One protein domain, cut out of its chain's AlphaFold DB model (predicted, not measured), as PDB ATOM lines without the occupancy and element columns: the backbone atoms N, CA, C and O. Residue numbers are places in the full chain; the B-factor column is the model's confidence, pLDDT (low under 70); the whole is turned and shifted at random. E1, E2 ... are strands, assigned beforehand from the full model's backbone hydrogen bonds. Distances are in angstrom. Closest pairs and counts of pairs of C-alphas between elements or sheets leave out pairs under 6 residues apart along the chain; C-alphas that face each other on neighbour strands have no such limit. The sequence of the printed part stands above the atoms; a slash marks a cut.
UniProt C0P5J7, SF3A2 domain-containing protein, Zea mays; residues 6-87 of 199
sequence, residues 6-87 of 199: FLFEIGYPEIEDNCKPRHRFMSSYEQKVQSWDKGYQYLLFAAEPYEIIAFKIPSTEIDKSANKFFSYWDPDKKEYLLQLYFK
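This is residues 6 to 87 of the 199 residues of the protein "SF3A2 domain-containing protein" of Zea mays (UniProt C0P5J7). A small sandwich: the strongly twisted sheet E2-E3-E4 partly faces the flatter sheet E1-E6-E5, with loops joining them at both ends. The printed part has 82 residues and six strands, E1 to E6 along the chain, with no named helix: all strand, both sheets antiparallel. It is only just compact, close to loose, radius of gyration of the C-alphas 13.7 A; its flat outline spans 38 by 32 by 14 A.

E2 is residues 22 to 27, E3 40 to 47 (23.3 A) and E4 50 to 58 (24.8 A). E1, residues 6 to 11, begins at C-alpha 6 (212.301, 217.178, 131.946). E5 is residues 69 to 74; E6, 79 to 85, ends at C-alpha 85 (208.029, 221.947, 130.814).

E2, E3 and E4 form a meander, each strand the antiparallel neighbour of the one before; N 24 and O 44 are 3.0 A apart, N 43 and O 55 2.9 A. Inner strand E6 pairs with E1 (N 8 and O 82, 2.9 A) and, as a hairpin, E5 (N 72 and O 81, 2.9 A). E3 and E6 are apart.

The C-alphas farthest apart, Ser 35 and Asp 76, are 39.3 A apart. The link E2 to E3 is long. The printed part has no cut; no printed residue is under 70 in pLDDT.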
ATOM      1  N   PHE A   6     211.073 217.783 131.437       96.50
ATOM      2  CA  PHE A   6     212.301 217.178 131.946       96.50
ATOM      3  C   PHE A   6     212.494 217.538 133.413       96.50
ATOM      4  O   PHE A   6     212.317 218.699 133.787       96.50
ATOM      5  N   LEU A   7     212.872 216.536 134.203       96.75
ATOM      6  CA  LEU A   7     213.343 216.673 135.573       96.75
ATOM      7  C   LEU A   7     214.828 216.318 135.595       96.75
ATOM      8  O   LEU A   7     215.218 215.269 135.084       96.75
ATOM      9  N   PHE A   8     215.635 217.201 136.166       97.56
ATOM     10  CA  PHE A   8     217.051 216.975 136.417       97.56
ATOM     11  C   PHE A   8     217.268 216.925 137.919       97.56
ATOM     12  O   PHE A   8     216.853 217.847 138.623       97.56
ATOM     13  N   GLU A   9     217.934 215.870 138.372       97.44
ATOM     14  CA  GLU A   9     218.339 215.667 139.760       97.44
ATOM     15  C   GLU A   9     219.852 215.478 139.764       97.44
ATOM     16  O   GLU A   9     220.371 214.575 139.105       97.44
ATOM     17  N   ILE A  10     220.569 216.389 140.416       97.50
ATOM     18  CA  ILE A  10     222.032 216.413 140.401       97.50
ATOM     19  C   ILE A  10     222.528 216.472 141.838       97.50
ATOM     20  O   ILE A  10     222.256 217.438 142.551       97.50
ATOM     21  N   GLY A  11     223.259 215.440 142.247       97.38
ATOM     22  CA  GLY A  11     223.929 215.391 143.543       97.38
ATOM     23  C   GLY A  11     225.291 216.080 143.494       97.38
ATOM     24  O   GLY A  11     226.071 215.853 142.569       97.38
ATOM     25  N   TYR A  12     225.584 216.884 144.513       97.12
ATOM     26  CA  TYR A  12     226.859 217.576 144.700       97.12
ATOM     27  C   TYR A  12     227.453 217.275 146.089       97.12
ATOM     28  O   TYR A  12     227.591 218.187 146.906       97.12
ATOM     29  N   PRO A  13     227.800 216.011 146.395       95.69
ATOM     30  CA  PRO A  13     228.236 215.591 147.735       95.69
ATOM     31  C   PRO A  13     229.426 216.391 148.307       95.69
ATOM     32  O   PRO A  13     229.529 216.569 149.524       95.69
ATOM     33  N   GLU A  14     230.285 216.931 147.447       95.06
ATOM     34  CA  GLU A  14     231.529 217.641 147.779       95.06
ATOM     35  C   GLU A  14     231.449 219.157 147.520       95.06
ATOM     36  O   GLU A  14     232.477 219.823 147.477       95.06
ATOM     37  N   ILE A  15     230.249 219.729 147.337       94.50
ATOM     38  CA  ILE A  15     230.105 221.185 147.145       94.50
ATOM     39  C   ILE A  15     230.667 221.956 148.346       94.50
ATOM     40  O   ILE A  15     230.478 221.526 149.492       94.50
ATOM     41  N   GLU A  16     231.319 223.090 148.076       89.94
ATOM     42  CA  GLU A  16     231.814 223.992 149.119       89.94
ATOM     43  C   GLU A  16     230.679 224.542 149.995       89.94
ATOM     44  O   GLU A  16     229.558 224.803 149.540       89.94
ATOM     45  N   ASP A  17     230.996 224.774 151.270       82.06
ATOM     46  CA  ASP A  17     230.069 225.376 152.219       82.06
ATOM     47  C   ASP A  17     229.701 226.806 151.788       82.06
ATOM     48  O   ASP A  17     230.556 227.626 151.455       82.06
ATOM     49  N   ASN A  18     228.407 227.129 151.845       84.19
ATOM     50  CA  ASN A  18     227.806 228.388 151.370       84.19
ATOM     51  C   ASN A  18     227.766 228.585 149.841       84.19
ATOM     52  O   ASN A  18     227.299 229.633 149.383       84.19
ATOM     53  N   CYS A  19     228.163 227.594 149.038       89.81
ATOM     54  CA  CYS A  19     227.936 227.610 147.595       89.81
ATOM     55  C   CYS A  19     226.590 226.967 147.224       89.81
ATOM     56  O   CYS A  19     226.120 226.019 147.848       89.81
ATOM     57  N   LYS A  20     225.947 227.498 146.176       93.75
ATOM     58  CA  LYS A  20     224.701 226.959 145.617       93.75
ATOM     59  C   LYS A  20     224.869 226.689 144.121       93.75
ATOM     60  O   LYS A  20     225.335 227.587 143.412       93.75
ATOM     61  N   PRO A  21     224.411 225.530 143.612       96.94
ATOM     62  CA  PRO A  21     224.421 225.248 142.185       96.94
ATOM     63  C   PRO A  21     223.607 226.256 141.374       96.94
ATOM     64  O   PRO A  21     222.573 226.780 141.807       96.94
ATOM     65  N   ARG A  22     224.067 226.507 140.152       96.75
ATOM     66  CA  ARG A  22     223.454 227.427 139.194       96.75
ATOM     67  C   ARG A  22     223.194 226.697 137.890       96.75
ATOM     68  O   ARG A  22     223.924 225.780 137.532       96.75
ATOM     69  N   HIS A  23     222.185 227.146 137.156       97.12
ATOM     70  CA  HIS A  23     221.916 226.658 135.810       97.12
ATOM     71  C   HIS A  23     221.859 227.805 134.802       97.12
ATOM     72  O   HIS A  23     221.559 228.952 135.154       97.12
ATOM     73  N   ARG A  24     222.131 227.498 133.533       95.81
ATOM     74  CA  ARG A  24     222.001 228.444 132.417       95.81
ATOM     75  C   ARG A  24     221.619 227.715 131.132       95.81
ATOM     76  O   ARG A  24     222.115 226.630 130.862       95.81
ATOM     77  N   PHE A  25     220.791 228.351 130.306       95.25
ATOM     78  CA  PHE A  25     220.589 227.940 128.915       95.25
ATOM     79  C   PHE A  25     221.638 228.600 128.018       95.25
ATOM     80  O   PHE A  25     221.861 229.811 128.102       95.25
ATOM     81  N   MET A  26     222.266 227.802 127.166       94.62
ATOM     82  CA  MET A  26     223.277 228.223 126.205       94.62
ATOM     83  C   MET A  26     222.877 227.745 124.811       94.62
ATOM     84  O   MET A  26     222.446 226.603 124.635       94.62
ATOM     85  N   SER A  27     222.994 228.609 123.805       92.50
ATOM     86  CA  SER A  27     222.667 228.224 122.432       92.50
ATOM     87  C   SER A  27     223.729 227.283 121.845       92.50
ATOM     88  O   SER A  27     224.899 227.326 122.222       92.50
ATOM     89  N   SER A  28     223.353 226.457 120.865       90.38
ATOM     90  CA  SER A  28     224.317 225.582 120.177       90.38
ATOM     91  C   SER A  28     225.386 226.331 119.372       90.38
ATOM     92  O   SER A  28     226.380 225.713 119.002       90.38
ATOM     93  N   TYR A  29     225.192 227.628 119.103       87.62
ATOM     94  CA  TYR A  29     226.178 228.494 118.447       87.62
ATOM     95  C   TYR A  29     227.304 228.941 119.391       87.62
ATOM     96  O   TYR A  29     228.391 229.266 118.925       87.62
ATOM     97  N   GLU A  30     227.051 228.984 120.704       86.25
ATOM     98  CA  GLU A  30     228.036 229.430 121.700       86.25
ATOM     99  C   GLU A  30     229.081 228.349 122.014       86.25
ATOM    100  O   GLU A  30     230.245 228.670 122.258       86.25
ATOM    101  N   GLN A  31     228.693 227.069 121.994       84.44
ATOM    102  CA  GLN A  31     229.624 225.964 122.241       84.44
ATOM    103  C   GLN A  31     230.454 225.641 120.986       84.44
ATOM    104  O   GLN A  31     229.933 225.667 119.873       84.44
ATOM    105  N   LYS A  32     231.738 225.306 121.161       85.31
ATOM    106  CA  LYS A  32     232.698 225.067 120.059       85.31
ATOM    107  C   LYS A  32     233.180 223.615 119.939       85.31
ATOM    108  O   LYS A  32     234.030 223.333 119.104       85.31
ATOM    109  N   VAL A  33     232.683 222.713 120.784       86.00
ATOM    110  CA  VAL A  33     233.135 221.314 120.858       86.00
ATOM    111  C   VAL A  33     232.508 220.477 119.743       86.00
ATOM    112  O   VAL A  33     233.204 219.733 119.059       86.00
ATOM    113  N   GLN A  34     231.196 220.603 119.542       85.06
ATOM    114  CA  GLN A  34     230.462 219.913 118.477       85.06
ATOM    115  C   GLN A  34     230.029 220.884 117.373       85.06
ATOM    116  O   GLN A  34     229.987 222.097 117.578       85.06
ATOM    117  N   SER A  35     229.647 220.359 116.208       87.56
ATOM    118  CA  SER A  35     228.983 221.158 115.175       87.56
ATOM    119  C   SER A  35     227.686 221.766 115.717       87.56
ATOM    120  O   SER A  35     226.917 221.104 116.417       87.56
ATOM    121  N   TRP A  36     227.445 223.038 115.403       87.38
ATOM    122  CA  TRP A  36     226.255 223.743 115.865       87.38
ATOM    123  C   TRP A  36     224.992 223.154 115.221       87.38
ATOM    124  O   TRP A  36     224.954 222.870 114.026       87.38
ATOM    125  N   ASP A  37     223.939 222.996 116.020       89.75
ATOM    126  CA  ASP A  37     222.633 222.533 115.558       89.75
ATOM    127  C   ASP A  37     221.529 223.399 116.171       89.75
ATOM    128  O   ASP A  37     221.331 223.427 117.387       89.75
ATOM    129  N   LYS A  38     220.788 224.111 115.314       89.69
ATOM    130  CA  LYS A  38     219.685 224.999 115.716       89.69
ATOM    131  C   LYS A  38     218.482 224.262 116.317       89.69
ATOM    132  O   LYS A  38     217.646 224.891 116.966       89.69
ATOM    133  N   GLY A  39     218.363 222.951 116.090       91.56
ATOM    134  CA  GLY A  39     217.321 222.106 116.682       91.56
ATOM    135  C   GLY A  39     217.526 221.842 118.175       91.56
ATOM    136  O   GLY A  39     216.625 221.327 118.842       91.56
ATOM    137  N   TYR A  40     218.687 222.224 118.708       93.19
ATOM    138  CA  TYR A  40     219.061 221.984 120.089       93.19
ATOM    139  C   TYR A  40     219.630 223.233 120.757       93.19
ATOM    140  O   TYR A  40     220.108 224.169 120.114       93.19
ATOM    141  N   GLN A  41     219.591 223.208 122.078       94.62
ATOM    142  CA  GLN A  41     220.279 224.121 122.979       94.62
ATOM    143  C   GLN A  41     220.884 223.296 124.119       94.62
ATOM    144  O   GLN A  41     220.565 222.116 124.277       94.62
ATOM    145  N   TYR A  42     221.743 223.907 124.921       95.50
ATOM    146  CA  TYR A  42     222.412 223.248 126.033       95.50
ATOM    147  C   TYR A  42     221.921 223.826 127.355       95.50
ATOM    148  O   TYR A  42     221.893 225.042 127.543       95.50
ATOM    149  N   LEU A  43     221.522 222.950 128.270       96.81
ATOM    150  CA  LEU A  43     221.214 223.295 129.650       96.81
ATOM    151  C   LEU A  43     222.425 222.959 130.516       96.81
ATOM    152  O   LEU A  43     222.784 221.791 130.644       96.81
ATOM    153  N   LEU A  44     223.058 223.991 131.058       97.31
ATOM    154  CA  LEU A  44     224.287 223.903 131.832       97.31
ATOM    155  C   LEU A  44     223.963 223.913 133.315       97.31
ATOM    156  O   LEU A  44     223.082 224.667 133.738       97.31
ATOM    157  N   PHE A  45     224.742 223.164 134.083       98.12
ATOM    158  CA  PHE A  45     224.768 223.206 135.536       98.12
ATOM    159  C   PHE A  45     226.195 223.472 136.007       98.12
ATOM    160  O   PHE A  45     227.135 222.875 135.490       98.12
ATOM    161  N   ALA A  46     226.340 224.394 136.953       97.06
ATOM    162  CA  ALA A  46     227.621 224.842 137.482       97.06
ATOM    163  C   ALA A  46     227.558 224.909 139.010       97.06
ATOM    164  O   ALA A  46     226.628 225.505 139.563       97.06
ATOM    165  N   ALA A  47     228.552 224.336 139.677       96.69
ATOM    166  CA  ALA A  47     228.743 224.415 141.119       96.69
ATOM    167  C   ALA A  47     230.235 224.243 141.412       96.69
ATOM    168  O   ALA A  47     230.829 223.332 140.865       96.69
ATOM    169  N   GLU A  48     230.837 225.064 142.267       93.88
ATOM    170  CA  GLU A  48     232.224 224.851 142.712       93.88
ATOM    171  C   GLU A  48     232.272 223.710 143.747       93.88
ATOM    172  O   GLU A  48     231.378 223.653 144.600       93.88
ATOM    173  N   PRO A  49     233.250 222.787 143.706       94.94
ATOM    174  CA  PRO A  49     234.424 222.718 142.817       94.94
ATOM    175  C   PRO A  49     234.192 221.900 141.527       94.94
ATOM    176  O   PRO A  49     235.138 221.506 140.846       94.94
ATOM    177  N   TYR A  50     232.942 221.558 141.221       96.81
ATOM    178  CA  TYR A  50     232.593 220.694 140.101       96.81
ATOM    179  C   TYR A  50     232.748 221.389 138.750       96.81
ATOM    180  O   TYR A  50     232.453 222.572 138.565       96.81
ATOM    181  N   GLU A  51     233.128 220.600 137.752       96.31
ATOM    182  CA  GLU A  51     233.105 221.062 136.373       96.31
ATOM    183  C   GLU A  51     231.672 221.303 135.886       96.31
ATOM    184  O   GLU A  51     230.705 220.651 136.293       96.31
ATOM    185  N   ILE A  52     231.543 222.247 134.959       96.12
ATOM    186  CA  ILE A  52     230.262 222.569 134.341       96.12
ATOM    187  C   ILE A  52     229.839 221.407 133.441       96.12
ATOM    188  O   ILE A  52     230.490 221.120 132.437       96.12
ATOM    189  N   ILE A  53     228.694 220.802 133.745       95.94
ATOM    190  CA  ILE A  53     228.065 219.793 132.888       95.94
ATOM    191  C   ILE A  53     226.963 220.425 132.040       95.94
ATOM    192  O   ILE A  53     226.302 221.378 132.459       95.94
ATOM    193  N   ALA A  54     226.740 219.890 130.840       96.00
ATOM    194  CA  ALA A  54     225.730 220.392 129.917       96.00
ATOM    195  C   ALA A  54     224.904 219.259 129.303       96.00
ATOM    196  O   ALA A  54     225.445 218.282 128.791       96.00
ATOM    197  N   PHE A  55     223.585 219.438 129.272       95.81
ATOM    198  CA  PHE A  55     222.654 218.529 128.612       95.81
ATOM    199  C   PHE A  55     222.165 219.140 127.302       95.81
ATOM    200  O   PHE A  55     221.618 220.244 127.290       95.81
ATOM    201  N   LYS A  56     222.324 218.410 126.196       94.94
ATOM    202  CA  LYS A  56     221.746 218.778 124.900       94.94
ATOM    203  C   LYS A  56     220.238 218.525 124.939       94.94
ATOM    204  O   LYS A  56     219.802 217.378 124.988       94.94
ATOM    205  N   ILE A  57     219.442 219.588 124.894       94.69
ATOM    206  CA  ILE A  57     217.976 219.528 124.928       94.69
ATOM    207  C   ILE A  57     217.379 220.141 123.652       94.69
ATOM    208  O   ILE A  57     218.027 220.972 123.012       94.69
ATOM    209  N   PRO A  58     216.150 219.767 123.250       93.94
ATOM    210  CA  PRO A  58     215.476 220.403 122.121       93.94
ATOM    211  C   PRO A  58     215.356 221.919 122.310       93.94
ATOM    212  O   PRO A  58     215.101 222.394 123.419       93.94
ATOM    213  N   SER A  59     215.464 222.676 121.217       92.12
ATOM    214  CA  SER A  59     215.281 224.137 121.216       92.12
ATOM    215  C   SER A  59     213.810 224.584 121.278       92.12
ATOM    216  O   SER A  59     213.513 225.766 121.115       92.12
ATOM    217  N   THR A  60     212.876 223.657 121.536       91.62
ATOM    218  CA  THR A  60     211.463 223.964 121.802       91.62
ATOM    219  C   THR A  60     211.345 224.961 122.955       91.62
ATOM    220  O   THR A  60     212.022 224.823 123.975       91.62
ATOM    221  N   GLU A  61     210.452 225.944 122.815       90.25
ATOM    222  CA  GLU A  61     210.231 226.947 123.855       90.25
ATOM    223  C   GLU A  61     209.861 226.307 125.196       90.25
ATOM    224  O   GLU A  61     209.011 225.419 125.273       90.25
ATOM    225  N   ILE A  62     210.481 226.805 126.263       92.12
ATOM    226  CA  ILE A  62     210.195 226.400 127.638       92.12
ATOM    227  C   ILE A  62     209.119 227.322 128.204       92.12
ATOM    228  O   ILE A  62     209.153 228.544 128.016       92.12
ATOM    229  N   ASP A  63     208.160 226.734 128.905       90.75
ATOM    230  CA  ASP A  63     207.151 227.475 129.646       90.75
ATOM    231  C   ASP A  63     207.756 227.992 130.959       90.75
ATOM    232  O   ASP A  63     207.919 227.247 131.922       90.75
ATOM    233  N   LYS A  64     208.126 229.278 130.973       87.31
ATOM    234  CA  LYS A  64     208.751 229.960 132.121       87.31
ATOM    235  C   LYS A  64     207.746 230.405 133.190       87.31
ATOM    236  O   LYS A  64     208.111 231.162 134.086       87.31
ATOM    237  N   SER A  65     206.485 229.987 133.090       88.75
ATOM    238  CA  SER A  65     205.496 230.241 134.137       88.75
ATOM    239  C   SER A  65     205.949 229.594 135.451       88.75
ATOM    240  O   SER A  65     206.493 228.490 135.433       88.75
ATOM    241  N   ALA A  66     205.700 230.238 136.595       79.81
ATOM    242  CA  ALA A  66     206.220 229.798 137.901       79.81
ATOM    243  C   ALA A  66     205.878 228.334 138.258       79.81
ATOM    244  O   ALA A  66     206.655 227.656 138.918       79.81
ATOM    245  N   ASN A  67     204.751 227.815 137.762       86.94
ATOM    246  CA  ASN A  67     204.307 226.438 138.017       86.94
ATOM    247  C   ASN A  67     204.909 225.403 137.043       86.94
ATOM    248  O   ASN A  67     204.643 224.207 137.163       86.94
ATOM    249  N   LYS A  68     205.643 225.854 136.022       89.69
ATOM    250  CA  LYS A  68     206.151 225.048 134.897       89.69
ATOM    251  C   LYS A  68     207.667 225.159 134.718       89.69
ATOM    252  O   LYS A  68     208.253 224.404 133.944       89.69
ATOM    253  N   PHE A  69     208.302 226.046 135.471       94.44
ATOM    254  CA  PHE A  69     209.743 226.151 135.577       94.44
ATOM    255  C   PHE A  69     210.116 226.303 137.048       94.44
ATOM    256  O   PHE A  69     209.846 227.336 137.658       94.44
ATOM    257  N   PHE A  70     210.708 225.261 137.617       95.00
ATOM    258  CA  PHE A  70     210.972 225.166 139.046       95.00
ATOM    259  C   PHE A  70     212.394 224.678 139.293       95.00
ATOM    260  O   PHE A  70     212.851 223.749 138.633       95.00
ATOM    261  N   SER A  71     213.077 225.274 140.269       95.88
ATOM    262  CA  SER A  71     214.375 224.795 140.735       95.88
ATOM    263  C   SER A  71     214.457 224.810 142.253       95.88
ATOM    264  O   SER A  71     214.034 225.794 142.866       95.88
ATOM    265  N   TYR A  72     215.073 223.791 142.838       96.62
ATOM    266  CA  TYR A  72     215.243 223.648 144.279       96.62
ATOM    267  C   TYR A  72     216.651 223.157 144.612       96.62
ATOM    268  O   TYR A  72     217.225 222.368 143.872       96.62
ATOM    269  N   TRP A  73     217.213 223.667 145.707       96.94
ATOM    270  CA  TRP A  73     218.491 223.222 146.253       96.94
ATOM    271  C   TRP A  73     218.243 222.744 147.673       96.94
ATOM    272  O   TRP A  73     217.780 223.538 148.494       96.94
ATOM    273  N   ASP A  74     218.539 221.476 147.919       96.00
ATOM    274  CA  ASP A  74     218.545 220.867 149.241       96.00
ATOM    275  C   ASP A  74     219.991 220.905 149.770       96.00
ATOM    276  O   ASP A  74     220.822 220.127 149.293       96.00
ATOM    277  N   PRO A  75     220.345 221.826 150.686       94.50
ATOM    278  CA  PRO A  75     221.703 221.913 151.219       94.50
ATOM    279  C   PRO A  75     222.057 220.732 152.132       94.50
ATOM    280  O   PRO A  75     223.236 220.407 152.245       94.50
ATOM    281  N   ASP A  76     221.064 220.086 152.750       94.38
ATOM    282  CA  ASP A  76     221.272 218.967 153.671       94.38
ATOM    283  C   ASP A  76     221.607 217.686 152.898       94.38
ATOM    284  O   ASP A  76     222.532 216.956 153.254       94.38
ATOM    285  N   LYS A  77     220.893 217.435 151.795       95.88
ATOM    286  CA  LYS A  77     221.186 216.310 150.886       95.88
ATOM    287  C   LYS A  77     222.243 216.630 149.838       95.88
ATOM    288  O   LYS A  77     222.746 215.725 149.176       95.88
ATOM    289  N   LYS A  78     222.565 217.913 149.678       95.75
ATOM    290  CA  LYS A  78     223.386 218.444 148.591       95.75
ATOM    291  C   LYS A  78     222.834 218.061 147.210       95.75
ATOM    292  O   LYS A  78     223.584 217.686 146.309       95.75
ATOM    293  N   GLU A  79     221.519 218.175 147.034       97.19
ATOM    294  CA  GLU A  79     220.813 217.808 145.799       97.19
ATOM    295  C   GLU A  79     220.178 219.025 145.120       97.19
ATOM    296  O   GLU A  79     219.466 219.823 145.737       97.19
ATOM    297  N   TYR A  80     220.418 219.163 143.816       97.81
ATOM    298  CA  TYR A  80     219.820 220.198 142.983       97.81
ATOM    299  C   TYR A  80     218.771 219.616 142.046       97.81
ATOM    300  O   TYR A  80     219.070 218.761 141.211       97.81
ATOM    301  N   LEU A  81     217.554 220.141 142.150       97.81
ATOM    302  CA  LEU A  81     216.430 219.796 141.294       97.81
ATOM    303  C   LEU A  81     216.146 220.937 140.323       97.81
ATOM    304  O   LEU A  81     216.032 222.098 140.728       97.81
ATOM    305  N   LEU A  82     215.956 220.606 139.049       97.31
ATOM    306  CA  LEU A  82     215.441 221.524 138.038       97.31
ATOM    307  C   LEU A  82     214.375 220.817 137.201       97.31
ATOM    308  O   LEU A  82     214.663 219.875 136.468       97.31
ATOM    309  N   GLN A  83     213.141 221.304 137.284       96.38
ATOM    310  CA  GLN A  83     212.010 220.844 136.489       96.38
ATOM    311  C   GLN A  83     211.632 221.919 135.475       96.38
ATOM    312  O   GLN A  83     211.379 223.073 135.825       96.38
ATOM    313  N   LEU A  84     211.506 221.514 134.217       95.81
ATOM    314  CA  LEU A  84     211.012 222.373 133.147       95.81
ATOM    315  C   LEU A  84     209.959 221.654 132.312       95.81
ATOM    316  O   LEU A  84     209.995 220.431 132.157       95.81
ATOM    317  N   TYR A  85     209.028 222.424 131.760       95.19
ATOM    318  CA  TYR A  85     208.029 221.947 130.814       95.19
ATOM    319  C   TYR A  85     208.185 222.677 129.483       95.19
ATOM    320  O   TYR A  85     208.379 223.893 129.434       95.19
ATOM    321  N   PHE A  86     208.061 221.939 128.385       92.62
ATOM    322  CA  PHE A  86     208.026 222.533 127.056       92.62
ATOM    323  C   PHE A  86     206.649 223.125 126.781       92.62
ATOM    324  O   PHE A  86     205.622 222.579 127.203       92.62
ATOM    325  N   LYS A  87     206.610 224.222 126.030       90.12
ATOM    326  CA  LYS A  87     205.361 224.706 125.457       90.12
ATOM    327  C   LYS A  87     204.866 223.691 124.424       90.12
ATOM    328  O   LYS A  87     205.670 223.168 123.646       90.12
TER     329      LYS A  87